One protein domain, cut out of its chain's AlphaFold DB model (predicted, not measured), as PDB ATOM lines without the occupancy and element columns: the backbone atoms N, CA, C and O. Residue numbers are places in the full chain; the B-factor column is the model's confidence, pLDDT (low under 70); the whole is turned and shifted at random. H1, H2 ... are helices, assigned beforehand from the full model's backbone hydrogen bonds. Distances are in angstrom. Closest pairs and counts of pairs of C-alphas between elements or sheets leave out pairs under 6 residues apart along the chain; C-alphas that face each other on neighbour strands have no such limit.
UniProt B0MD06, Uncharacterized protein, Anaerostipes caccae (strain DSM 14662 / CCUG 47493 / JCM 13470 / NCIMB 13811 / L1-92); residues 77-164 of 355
ATOM      1  N   ARG A  77      45.700  17.857  -4.570       89.44
ATOM      2  CA  ARG A  77      44.270  17.973  -4.241       89.44
ATOM      3  C   ARG A  77      43.766  19.417  -4.291       89.44
ATOM      4  O   ARG A  77      42.663  19.660  -4.762       89.44
ATOM      5  N   GLU A  78      44.562  20.369  -3.807       90.06
ATOM      6  CA  GLU A  78      44.202  21.795  -3.779       90.06
ATOM      7  C   GLU A  78      44.158  22.363  -5.210       90.06
ATOM      8  O   GLU A  78      43.230  23.087  -5.572       90.06
ATOM      9  N   ILE A  79      45.121  21.973  -6.054       89.56
ATOM     10  CA  ILE A  79      45.127  22.308  -7.484       89.56
ATOM     11  C   ILE A  79      43.939  21.671  -8.206       89.56
ATOM     12  O   ILE A  79      43.267  22.354  -8.974       89.56
ATOM     13  N   GLU A  80      43.648  20.396  -7.959       88.25
ATOM     14  CA  GLU A  80      42.521  19.702  -8.584       88.25
ATOM     15  C   GLU A  80      41.176  20.332  -8.197       88.25
ATOM     16  O   GLU A  80      40.313  20.510  -9.051       88.25
ATOM     17  N   GLN A  81      41.016  20.772  -6.948       89.44
ATOM     18  CA  GLN A  81      39.817  21.492  -6.516       89.44
ATOM     19  C   GLN A  81      39.659  22.854  -7.210       89.44
ATOM     20  O   GLN A  81      38.556  23.205  -7.621       89.44
ATOM     21  N   ALA A  82      40.740  23.624  -7.363       87.50
ATOM     22  CA  ALA A  82      40.671  24.976  -7.931       87.50
ATOM     23  C   ALA A  82      40.733  25.031  -9.471       87.50
ATOM     24  O   ALA A  82      40.285  26.012 -10.078       87.50
ATOM     25  N   TYR A  83      41.307  24.008 -10.107       87.94
ATOM     26  CA  TYR A  83      41.581  23.952 -11.549       87.94
ATOM     27  C   TYR A  83      41.072  22.668 -12.223       87.94
ATOM     28  O   TYR A  83      41.418  22.401 -13.376       87.94
ATOM     29  N   GLY A  84      40.253  21.862 -11.545       84.50
ATOM     30  CA  GLY A  84      39.711  20.610 -12.084       84.50
ATOM     31  C   GLY A  84      38.878  20.787 -13.357       84.50
ATOM     32  O   GLY A  84      38.845  19.893 -14.194       84.50
ATOM     33  N   ASP A  85      38.285  21.964 -13.566       83.69
ATOM     34  CA  ASP A  85      37.618  22.369 -14.811       83.69
ATOM     35  C   ASP A  85      38.594  22.537 -15.986       83.69
ATOM     36  O   ASP A  85      38.232  22.321 -17.140       83.69
ATOM     37  N   VAL A  86      39.844  22.911 -15.710       82.00
ATOM     38  CA  VAL A  86      40.861  23.226 -16.721       82.00
ATOM     39  C   VAL A  86      41.595  21.970 -17.192       82.00
ATOM     40  O   VAL A  86      41.931  21.858 -18.371       82.00
ATOM     41  N   ILE A  87      41.835  21.003 -16.300       77.44
ATOM     42  CA  ILE A  87      42.623  19.792 -16.592       77.44
ATOM     43  C   ILE A  87      42.061  18.986 -17.787       77.44
ATOM     44  O   ILE A  87      42.842  18.616 -18.671       77.44
ATOM     45  N   PRO A  88      40.741  18.726 -17.894       79.69
ATOM     46  CA  PRO A  88      40.157  18.055 -19.055       79.69
ATOM     47  C   PRO A  88      40.272  18.888 -20.333       79.69
ATOM     48  O   PRO A  88      40.578  18.347 -21.395       79.69
ATOM     49  N   VAL A  89      40.096  20.209 -20.233       79.69
ATOM     50  CA  VAL A  89      40.175  21.132 -21.376       79.69
ATOM     51  C   VAL A  89      41.601  21.187 -21.934       79.69
ATOM     52  O   VAL A  89      41.791  21.141 -23.150       79.69
ATOM     53  N   LEU A  90      42.623  21.171 -21.073       76.19
ATOM     54  CA  LEU A  90      44.030  21.057 -21.482       76.19
ATOM     55  C   LEU A  90      44.312  19.768 -22.267       76.19
ATOM     56  O   LEU A  90      45.140  19.766 -23.176       76.19
ATOM     57  N   LYS A  91      43.624  18.668 -21.937       74.44
ATOM     58  CA  LYS A  91      43.737  17.405 -22.682       74.44
ATOM     59  C   LYS A  91      42.968  17.455 -24.004       74.44
ATOM     60  O   LYS A  91      43.491  17.008 -25.019       74.44
ATOM     61  N   GLN A  92      41.758  18.014 -24.008       72.88
ATOM     62  CA  GLN A  92      40.891  18.074 -25.188       72.88
ATOM     63  C   GLN A  92      41.438  19.002 -26.276       72.88
ATOM     64  O   GLN A  92      41.408  18.661 -27.457       72.88
ATOM     65  N   THR A  93      41.966  20.160 -25.890       66.06
ATOM     66  CA  THR A  93      42.480  21.159 -26.836       66.06
ATOM     67  C   THR A  93      43.667  20.657 -27.660       66.06
ATOM     68  O   THR A  93      43.828  21.076 -28.802       66.06
ATOM     69  N   ARG A  94      44.439  19.676 -27.173       65.62
ATOM     70  CA  ARG A  94      45.493  19.020 -27.973       65.62
ATOM     71  C   ARG A  94      44.965  18.297 -29.219       65.62
ATOM     72  O   ARG A  94      45.724  18.101 -30.158       65.62
ATOM     73  N   ASN A  95      43.683  17.934 -29.240       72.06
ATOM     74  CA  ASN A  95      43.067  17.143 -30.305       72.06
ATOM     75  C   ASN A  95      42.245  17.988 -31.295       72.06
ATOM     76  O   ASN A  95      41.410  17.443 -32.019       72.06
ATOM     77  N   PHE A  96      42.431  19.313 -31.328       79.81
ATOM     78  CA  PHE A  96      41.710  20.165 -32.273       79.81
ATOM     79  C   PHE A  96      42.074  19.811 -33.723       79.81
ATOM     80  O   PHE A  96      43.235  19.888 -34.130       79.81
ATOM     81  N   LYS A  97      41.067  19.439 -34.516       81.12
ATOM     82  CA  LYS A  97      41.228  19.147 -35.941       81.12
ATOM     83  C   LYS A  97      40.975  20.416 -36.748       81.12
ATOM     84  O   LYS A  97      39.829  20.831 -36.899       81.12
ATOM     85  N   ASP A  98      42.043  21.006 -37.278       82.75
ATOM     86  CA  ASP A  98      41.945  22.188 -38.137       82.75
ATOM     87  C   ASP A  98      41.218  21.845 -39.445       82.75
ATOM     88  O   ASP A  98      41.641  20.974 -40.209       82.75
ATOM     89  N   SER A  99      40.098  22.525 -39.674       84.44
ATOM     90  CA  SER A  99      39.236  22.366 -40.844       84.44
ATOM     91  C   SER A  99      39.518  23.404 -41.938       84.44
ATOM     92  O   SER A  99      38.920  23.327 -43.013       84.44
ATOM     93  N   ARG A 100      40.430  24.364 -41.707       86.25
ATOM     94  CA  ARG A 100      40.838  25.359 -42.710       86.25
ATOM     95  C   ARG A 100      41.702  24.701 -43.789       86.25
ATOM     96  O   ARG A 100      42.607  23.914 -43.501       86.25
ATOM     97  N   THR A 101      41.469  25.060 -45.048       85.81
ATOM     98  CA  THR A 101      42.172  24.485 -46.206       85.81
ATOM     99  C   THR A 101      42.547  25.547 -47.245       85.81
ATOM    100  O   THR A 101      42.031  26.668 -47.241       85.81
ATOM    101  N   GLY A 102      43.480  25.193 -48.136       88.31
ATOM    102  CA  GLY A 102      43.849  25.993 -49.309       88.31
ATOM    103  C   GLY A 102      44.570  27.312 -49.003       88.31
ATOM    104  O   GLY A 102      45.257  27.457 -47.992       88.31
ATOM    105  N   ILE A 103      44.403  28.286 -49.907       86.94
ATOM    106  CA  ILE A 103      45.081  29.597 -49.870       86.94
ATOM    107  C   ILE A 103      44.673  30.415 -48.641       86.94
ATOM    108  O   ILE A 103      45.506  31.090 -48.041       86.94
ATOM    109  N   GLY A 104      43.407  30.334 -48.222       86.69
ATOM    110  CA  GLY A 104      42.942  31.071 -47.048       86.69
ATOM    111  C   GLY A 104      43.658  30.640 -45.763       86.69
ATOM    112  O   GLY A 104      43.985  31.487 -44.934       86.69
ATOM    113  N   ARG A 105      43.990  29.346 -45.624       89.25
ATOM    114  CA  ARG A 105      44.801  28.859 -44.501       89.25
ATOM    115  C   ARG A 105      46.212  29.433 -44.549       89.25
ATOM    116  O   ARG A 105      46.698  29.914 -43.535       89.25
ATOM    117  N   PHE A 106      46.846  29.419 -45.721       91.38
ATOM    118  CA  PHE A 106      48.179  29.995 -45.899       91.38
ATOM    119  C   PHE A 106      48.218  31.477 -45.495       91.38
ATOM    120  O   PHE A 106      49.075  31.877 -44.709       91.38
ATOM    121  N   LEU A 107      47.254  32.278 -45.960       91.94
ATOM    122  CA  LEU A 107      47.167  33.698 -45.608       91.94
ATOM    123  C   LEU A 107      46.900  33.921 -44.117       91.94
ATOM    124  O   LEU A 107      47.486  34.817 -43.513       91.94
ATOM    125  N   SER A 108      46.062  33.086 -43.512       90.56
ATOM    126  CA  SER A 108      45.769  33.152 -42.083       90.56
ATOM    127  C   SER A 108      46.980  32.768 -41.225       90.56
ATOM    128  O   SER A 108      47.237  33.447 -40.243       90.56
ATOM    129  N   ASP A 109      47.745  31.738 -41.596       89.50
ATOM    130  CA  ASP A 109      48.868  31.231 -40.791       89.50
ATOM    131  C   ASP A 109      50.147  32.086 -40.927       89.50
ATOM    132  O   ASP A 109      50.986  32.111 -40.022       89.50
ATOM    133  N   TYR A 110      50.342  32.754 -42.070       90.81
ATOM    134  CA  TYR A 110      51.548  33.551 -42.334       90.81
ATOM    135  C   TYR A 110      51.329  35.051 -42.192       90.81
ATOM    136  O   TYR A 110      52.220  35.724 -41.682       90.81
ATOM    137  N   PHE A 111      50.172  35.556 -42.620       93.56
ATOM    138  CA  PHE A 111      49.882  36.990 -42.663       93.56
ATOM    139  C   PHE A 111      48.773  37.411 -41.697       93.56
ATOM    140  O   PHE A 111      48.442  38.591 -41.617       93.56
ATOM    141  N   GLY A 112      48.155  36.468 -40.983       91.50
ATOM    142  CA  GLY A 112      47.036  36.760 -40.096       91.50
ATOM    143  C   GLY A 112      45.821  37.352 -40.814       91.50
ATOM    144  O   GLY A 112      45.096  38.142 -40.216       91.50
ATOM    145  N   VAL A 113      45.597  37.016 -42.093       93.75
ATOM    146  CA  VAL A 113      44.493  37.570 -42.902       93.75
ATOM    147  C   VAL A 113      43.397  36.534 -43.136       93.75
ATOM    148  O   VAL A 113      43.659  35.424 -43.600       93.75
ATOM    149  N   ILE A 114      42.146  36.928 -42.886       91.19
ATOM    150  CA  ILE A 114      40.943  36.140 -43.178       91.19
ATOM    151  C   ILE A 114      40.250  36.715 -44.416       91.19
ATOM    152  O   ILE A 114      39.689  37.813 -44.380       91.19
ATOM    153  N   LEU A 115      40.251  35.949 -45.511       86.00
ATOM    154  CA  LEU A 115      39.560  36.328 -46.751       86.00
ATOM    155  C   LEU A 115      38.041  36.151 -46.651       86.00
ATOM    156  O   LEU A 115      37.275  37.028 -47.039       86.00
ATOM    157  N   VAL A 116      37.608  35.000 -46.133       81.56
ATOM    158  CA  VAL A 116      36.197  34.629 -46.015       81.56
ATOM    159  C   VAL A 116      35.935  34.243 -44.571       81.56
ATOM    160  O   VAL A 116      36.540  33.304 -44.056       81.56
ATOM    161  N   ASN A 117      35.021  34.966 -43.926       78.69
ATOM    162  CA  ASN A 117      34.600  34.669 -42.563       78.69
ATOM    163  C   ASN A 117      33.701  33.421 -42.567       78.69
ATOM    164  O   ASN A 117      32.482  33.523 -42.686       78.69
ATOM    165  N   SER A 118      34.323  32.241 -42.524       82.81
ATOM    166  CA  SER A 118      33.636  30.951 -42.424       82.81
ATOM    167  C   SER A 118      33.712  30.395 -41.002       82.81
ATOM    168  O   SER A 118      34.615  30.734 -40.233       82.81
ATOM    169  N   ASN A 119      32.799  29.477 -40.670       83.88
ATOM    170  CA  ASN A 119      32.766  28.819 -39.359       83.88
ATOM    171  C   ASN A 119      34.106  28.149 -38.998       83.88
ATOM    172  O   ASN A 119      34.472  28.121 -37.828       83.88
ATOM    173  N   ALA A 120      34.864  27.662 -39.987       84.31
ATOM    174  CA  ALA A 120      36.180  27.059 -39.771       84.31
ATOM    175  C   ALA A 120      37.212  28.066 -39.227       84.31
ATOM    176  O   ALA A 120      37.971  27.736 -38.318       84.31
ATOM    177  N   TYR A 121      37.224  29.304 -39.739       83.88
ATOM    178  CA  TYR A 121      38.118  30.351 -39.228       83.88
ATOM    179  C   TYR A 121      37.693  30.816 -37.837       83.88
ATOM    180  O   TYR A 121      38.546  30.947 -36.969       83.88
ATOM    181  N   GLN A 122      36.390  30.968 -37.591       82.94
ATOM    182  CA  GLN A 122      35.883  31.335 -36.264       82.94
ATOM    183  C   GLN A 122      36.227  30.283 -35.203       82.94
ATOM    184  O   GLN A 122      36.669  30.625 -34.109       82.94
ATOM    185  N   GLN A 123      36.073  28.997 -35.533       85.56
ATOM    186  CA  GLN A 123      36.462  27.894 -34.651       85.56
ATOM    187  C   GLN A 123      37.963  27.908 -34.354       85.56
ATOM    188  O   GLN A 123      38.362  27.686 -33.214       85.56
ATOM    189  N   TYR A 124      38.793  28.194 -35.360       85.38
ATOM    190  CA  TYR A 124      40.237  28.297 -35.175       85.38
ATOM    191  C   TYR A 124      40.637  29.493 -34.299       85.38
ATOM    192  O   TYR A 124      41.477  29.347 -33.416       85.38
ATOM    193  N   GLU A 125      40.017  30.660 -34.483       83.06
ATOM    194  CA  GLU A 125      40.286  31.830 -33.638       83.06
ATOM    195  C   GLU A 125      39.859  31.608 -32.186       83.06
ATOM    196  O   GLU A 125      40.604  31.937 -31.263       83.06
ATOM    197  N   GLN A 126      38.691  30.995 -31.968       82.94
ATOM    198  CA  GLN A 126      38.246  30.594 -30.631       82.94
ATOM    199  C   GLN A 126      39.223  29.602 -30.002       82.94
ATOM    200  O   GLN A 126      39.588  29.746 -28.836       82.94
ATOM    201  N   TYR A 127      39.694  28.632 -30.787       83.69
ATOM    202  CA  TYR A 127      40.707  27.683 -30.357       83.69
ATOM    203  C   TYR A 127      42.017  28.378 -29.951       83.69
ATOM    204  O   TYR A 127      42.530  28.102 -28.868       83.69
ATOM    205  N   GLN A 128      42.541  29.310 -30.755       82.19
ATOM    206  CA  GLN A 128      43.748  30.074 -30.413       82.19
ATOM    207  C   GLN A 128      43.561  30.921 -29.147       82.19
ATOM    208  O   GLN A 128      44.420  30.910 -28.264       82.19
ATOM    209  N   SER A 129      42.419  31.602 -29.024       79.62
ATOM    210  CA  SER A 129      42.095  32.411 -27.847       79.62
ATOM    211  C   SER A 129      42.036  31.567 -26.576       79.62
ATOM    212  O   SER A 129      42.570  31.966 -25.537       79.62
ATOM    213  N   GLU A 130      41.416  30.389 -26.644       80.00
ATOM    214  CA  GLU A 130      41.386  29.465 -25.514       80.00
ATOM    215  C   GLU A 130      42.773  28.882 -25.227       80.00
ATOM    216  O   GLU A 130      43.141  28.792 -24.063       80.00
ATOM    217  N   GLN A 131      43.602  28.581 -26.233       79.94
ATOM    218  CA  GLN A 131      44.982  28.121 -26.012       79.94
ATOM    219  C   GLN A 131      45.824  29.133 -25.226       79.94
ATOM    220  O   GLN A 131      46.476  28.758 -24.252       79.94
ATOM    221  N   ILE A 132      45.771  30.419 -25.586       76.19
ATOM    222  CA  ILE A 132      46.497  31.473 -24.855       76.19
ATOM    223  C   ILE A 132      45.994  31.571 -23.410       76.19
ATOM    224  O   ILE A 132      46.787  31.624 -22.470       76.19
ATOM    225  N   ARG A 133      44.674  31.524 -23.209       77.44
ATOM    226  CA  ARG A 133      44.071  31.535 -21.870       77.44
ATOM    227  C   ARG A 133      44.476  30.312 -21.043       77.44
ATOM    228  O   ARG A 133      44.688  30.420 -19.836       77.44
ATOM    229  N   LEU A 134      44.554  29.151 -21.681       80.31
ATOM    230  CA  LEU A 134      44.928  27.893 -21.052       80.31
ATOM    231  C   LEU A 134      46.414  27.831 -20.727       80.31
ATOM    232  O   LEU A 134      46.751  27.206 -19.730       80.31
ATOM    233  N   GLN A 135      47.292  28.481 -21.493       76.88
ATOM    234  CA  GLN A 135      48.730  28.515 -21.213       76.88
ATOM    235  C   GLN A 135      49.025  29.113 -19.828       76.88
ATOM    236  O   GLN A 135      49.759  28.511 -19.042       76.88
ATOM    237  N   ASP A 136      48.386  30.237 -19.493       73.69
ATOM    238  CA  ASP A 136      48.505  30.870 -18.173       73.69
ATOM    239  C   ASP A 136      48.041  29.933 -17.045       73.69
ATOM    240  O   ASP A 136      48.679  29.825 -15.994       73.69
ATOM    241  N   LEU A 137      46.920  29.237 -17.262       83.31
ATOM    242  CA  LEU A 137      46.336  28.318 -16.283       83.31
ATOM    243  C   LEU A 137      47.138  27.013 -16.170       83.31
ATOM    244  O   LEU A 137      47.263  26.462 -15.079       83.31
ATOM    245  N   ALA A 138      47.713  26.536 -17.272       84.69
ATOM    246  CA  ALA A 138      48.554  25.348 -17.320       84.69
ATOM    247  C   ALA A 138      49.821  25.536 -16.487       84.69
ATOM    248  O   ALA A 138      50.200  24.615 -15.768       84.69
ATOM    249  N   GLY A 139      50.433  26.726 -16.522       85.88
ATOM    250  CA  GLY A 139      51.579  27.051 -15.669       85.88
ATOM    251  C   GLY A 139      51.260  26.913 -14.176       85.88
ATOM    252  O   GLY A 139      52.074  26.372 -13.428       85.88
ATOM    253  N   ALA A 140      50.052  27.313 -13.761       85.69
ATOM    254  CA  ALA A 140      49.605  27.183 -12.375       85.69
ATOM    255  C   ALA A 140      49.370  25.714 -11.988       85.69
ATOM    256  O   ALA A 140      49.803  25.278 -10.924       85.69
ATOM    257  N   VAL A 141      48.748  24.925 -12.874       87.62
ATOM    258  CA  VAL A 141      48.538  23.478 -12.667       87.62
ATOM    259  C   VAL A 141      49.869  22.720 -12.599       87.62
ATOM    260  O   VAL A 141      50.033  21.828 -11.773       87.62
ATOM    261  N   GLN A 142      50.839  23.097 -13.437       87.88
ATOM    262  CA  GLN A 142      52.187  22.518 -13.463       87.88
ATOM    263  C   GLN A 142      53.098  23.042 -12.344       87.88
ATOM    264  O   GLN A 142      54.244  22.608 -12.253       87.88
ATOM    265  N   LYS A 143      52.609  23.952 -11.489       87.06
ATOM    266  CA  LYS A 143      53.359  24.566 -10.380       87.06
ATOM    267  C   LYS A 143      54.585  25.379 -10.826       87.06
ATOM    268  O   LYS A 143      55.511  25.574 -10.047       87.06
ATOM    269  N   ILE A 144      54.587  25.861 -12.071       86.00
ATOM    270  CA  ILE A 144      55.635  26.733 -12.631       86.00
ATOM    271  C   ILE A 144      55.325  28.205 -12.322       86.00
ATOM    272  O   ILE A 144      56.231  29.024 -12.195       86.00
ATOM    273  N   SER A 145      54.042  28.552 -12.195       86.31
ATOM    274  CA  SER A 145      53.582  29.902 -11.869       86.31
ATOM    275  C   SER A 145      52.705  29.922 -10.618       86.31
ATOM    276  O   SER A 145      52.136  28.906 -10.210       86.31
ATOM    277  N   TYR A 146      52.594  31.102 -10.000       86.94
ATOM    278  CA  TYR A 146      51.760  31.303  -8.818       86.94
ATOM    279  C   TYR A 146      50.289  30.938  -9.111       86.94
ATOM    280  O   TYR A 146      49.722  31.435 -10.097       86.94
ATOM    281  N   PRO A 147      49.643  30.101  -8.274       88.38
ATOM    282  CA  PRO A 147      48.294  29.620  -8.524       88.38
ATOM    283  C   PRO A 147      47.273  30.700  -8.183       88.38
ATOM    284  O   PRO A 147      46.680  30.710  -7.107       88.38
ATOM    285  N   GLY A 148      47.039  31.605  -9.134       85.81
ATOM    286  CA  GLY A 148      46.147  32.738  -8.927       85.81
ATOM    287  C   GLY A 148      44.793  32.351  -8.324       85.81
ATOM    288  O   GLY A 148      44.330  33.072  -7.460       85.81
ATOM    289  N   ARG A 149      44.155  31.237  -8.744       85.12
ATOM    290  CA  ARG A 149      42.803  30.825  -8.278       85.12
ATOM    291  C   ARG A 149      42.745  30.451  -6.804       85.12
ATOM    292  O   ARG A 149      41.662  30.395  -6.235       85.12
ATOM    293  N   LEU A 150      43.904  30.194  -6.216       87.38
ATOM    294  CA  LEU A 150      44.076  29.932  -4.797       87.38
ATOM    295  C   LEU A 150      44.507  31.195  -4.025       87.38
ATOM    296  O   LEU A 150      44.760  31.116  -2.825       87.38
ATOM    297  N   SER A 151      44.620  32.343  -4.703       85.19
ATOM    298  CA  SER A 151      44.907  33.638  -4.088       85.19
ATOM    299  C   SER A 151      43.716  34.134  -3.284       85.19
ATOM    300  O   SER A 151      42.565  34.006  -3.702       85.19
ATOM    301  N   ASN A 152      44.002  34.794  -2.166       80.31
ATOM    302  CA  ASN A 152      42.984  35.480  -1.376       80.31
ATOM    303  C   ASN A 152      42.537  36.806  -2.022       80.31
ATOM    304  O   ASN A 152      41.528  37.388  -1.625       80.31
ATOM    305  N   PHE A 153      43.275  37.297  -3.026       77.50
ATOM    306  CA  PHE A 153      42.948  38.530  -3.733       77.50
ATOM    307  C   PHE A 153      42.023  38.264  -4.932       77.50
ATOM    308  O   PHE A 153      42.253  37.323  -5.692       77.50
ATOM    309  N   PRO A 154      41.027  39.134  -5.198       67.38
ATOM    310  CA  PRO A 154      40.130  39.022  -6.352       67.38
ATOM    311  C   PRO A 154      40.822  39.444  -7.667       67.38
ATOM    312  O   PRO A 154      40.358  40.319  -8.401       67.38
ATOM    313  N   GLU A 155      41.969  38.841  -7.979       61.03
ATOM    314  CA  GLU A 155      42.795  39.152  -9.151       61.03
ATOM    315  C   GLU A 155      42.164  38.626 -10.457       61.03
ATOM    316  O   GLU A 155      42.290  39.241 -11.522       61.03
ATOM    317  N   HIS A 156      41.387  37.538 -10.374       59.88
ATOM    318  CA  HIS A 156      40.733  36.877 -11.515       59.88
ATOM    319  C   HIS A 156      39.878  37.801 -12.370       59.88
ATOM    320  O   HIS A 156      39.837  37.669 -13.595       59.88
ATOM    321  N   THR A 157      39.200  38.749 -11.729       54.72
ATOM    322  CA  THR A 157      38.219  39.616 -12.382       54.72
ATOM    323  C   THR A 157      38.892  40.664 -13.269       54.72
ATOM    324  O   THR A 157      38.363  41.005 -14.326       54.72
ATOM    325  N   LYS A 158      40.078  41.157 -12.880       56.16
ATOM    326  CA  LYS A 158      40.833  42.158 -13.657       56.16
ATOM    327  C   LYS A 158      41.564  41.525 -14.841       56.16
ATOM    328  O   LYS A 158      41.522  42.069 -15.943       56.16
ATOM    329  N   ARG A 159      42.156  40.342 -14.647       56.75
ATOM    330  CA  ARG A 159      42.933  39.628 -15.678       56.75
ATOM    331  C   ARG A 159      42.088  39.248 -16.902       56.75
ATOM    332  O   ARG A 159      42.556  39.357 -18.031       56.75
ATOM    333  N   ARG A 160      40.801  38.935 -16.698       53.44
ATOM    334  CA  ARG A 160      39.847  38.593 -17.770       53.44
ATOM    335  C   ARG A 160      39.642  39.715 -18.801       53.44
ATOM    336  O   ARG A 160      39.375  39.419 -19.957       53.44
ATOM    337  N   LYS A 161      39.789  40.991 -18.409       51.78
ATOM    338  CA  LYS A 161      39.699  42.142 -19.334       51.78
ATOM    339  C   LYS A 161      40.954  42.328 -20.188       51.78
ATOM    340  O   LYS A 161      40.840  42.831 -21.292       51.78
ATOM    341  N   ILE A 162      42.130  41.936 -19.696       54.28
ATOM    342  CA  ILE A 162      43.380  41.968 -20.475       54.28
ATOM    343  C   ILE A 162      43.406  40.789 -21.458       54.28
ATOM    344  O   ILE A 162      43.838  40.939 -22.594       54.28
ATOM    345  N   GLN A 163      42.837  39.644 -21.067       52.34
ATOM    346  CA  GLN A 163      42.711  38.453 -21.917       52.34
ATOM    347  C   GLN A 163      41.878  38.674 -23.195       52.34
ATOM    348  O   GLN A 163      42.035  37.924 -24.152       52.34
ATOM    349  N   THR A 164      41.023  39.704 -23.262       54.09
ATOM    350  CA  THR A 164      40.279  40.036 -24.493       54.09
ATOM    351  C   THR A 164      41.139  40.739 -25.550       54.09
ATOM    352  O   THR A 164      40.720  40.856 -26.705       54.09
TER     353      THR A 164
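Overview. This is residues 77 to 164 of the 355 residues of an uncharacterized protein of Anaerostipes caccae (strain DSM 14662 / CCUG 47493 / JCM 13470 / NCIMB 13811 / L1-92) (UniProt B0MD06). One long helix, H4, makes the spine of a loose, elongated model, with the short helices H2 and H1 on one side of it: H2 packs on H4, and H1 is near the end of H4 at Val 141. H3 sits by itself past the other end of H4, and after H4 the chain folds back through residues 142 to 155 to H5, which lies across H4 from H2 and touches no helix. The printed part has 88 residues with five named helices, H1 to H5 in order along the chain, and no named strand; the class is all helix. The whole is loose, with a radius of gyration of the C-alphas of 16.1 A, and the C-alphas span 48 by 26 by 20 A.

Arrangement. Begin at H4, residues 119 to 141, which has a kink of 34 degrees near residue 135. Look next at H2, residues 86 to 93: it touches H4, and the closest C-alphas, those of Leu 90 and Leu 134, are 6.9 A apart. The two run opposite ways at a steep tilt of 38 degrees. H1, residues 77 to 83, is close to H4 but not clearly touching, with the closest C-alphas, those of Ile 79 and Val 141, 6.3 A apart. H1 and H4 run opposite ways at a shallow tilt of 31 degrees. H1 and H2 meet only through their link. H3, residues 102 to 111, is apart from H4, and H5, residues 156 to 162, is apart from H4 too. In H1, H2 and H3 every O i to N i+4 pair is within hydrogen-bond range; in H4 it is 16 of 19, and in H5 1 of 3, beside 2 of 4 O i to N i+3 pairs.

Along the chain. Find C-alpha 119 at (32.766, 28.819, -39.359); from there H4 runs 31.5 A to C-alpha 141 at (48.538, 23.478, -12.667). H1 begins at C-alpha 77, at (44.270, 17.973, -4.241), and is 9.8 A long; H2, from Val 86 to Thr 93, is 10.5 A long. H3, from Gly 102 to Phe 111, is 14.2 A long, and H5, from His 156, is 10.6 A long and ends at C-alpha 162, at (43.380, 41.968, -20.475).

Size, cuts and confidence. The two C-alphas farthest apart, those of Ile 103 and Asn 152, are 48.9 A apart. The printed part has no cut. The link from H4 to H5, 14 residues, is long; that from H1 to H2 is tight, and those from H2 to H3 and from H3 to H4 are short. The mean pLDDT of the printed part is 80.4, and residues 93 to 94 and 154 to 164 are under 70.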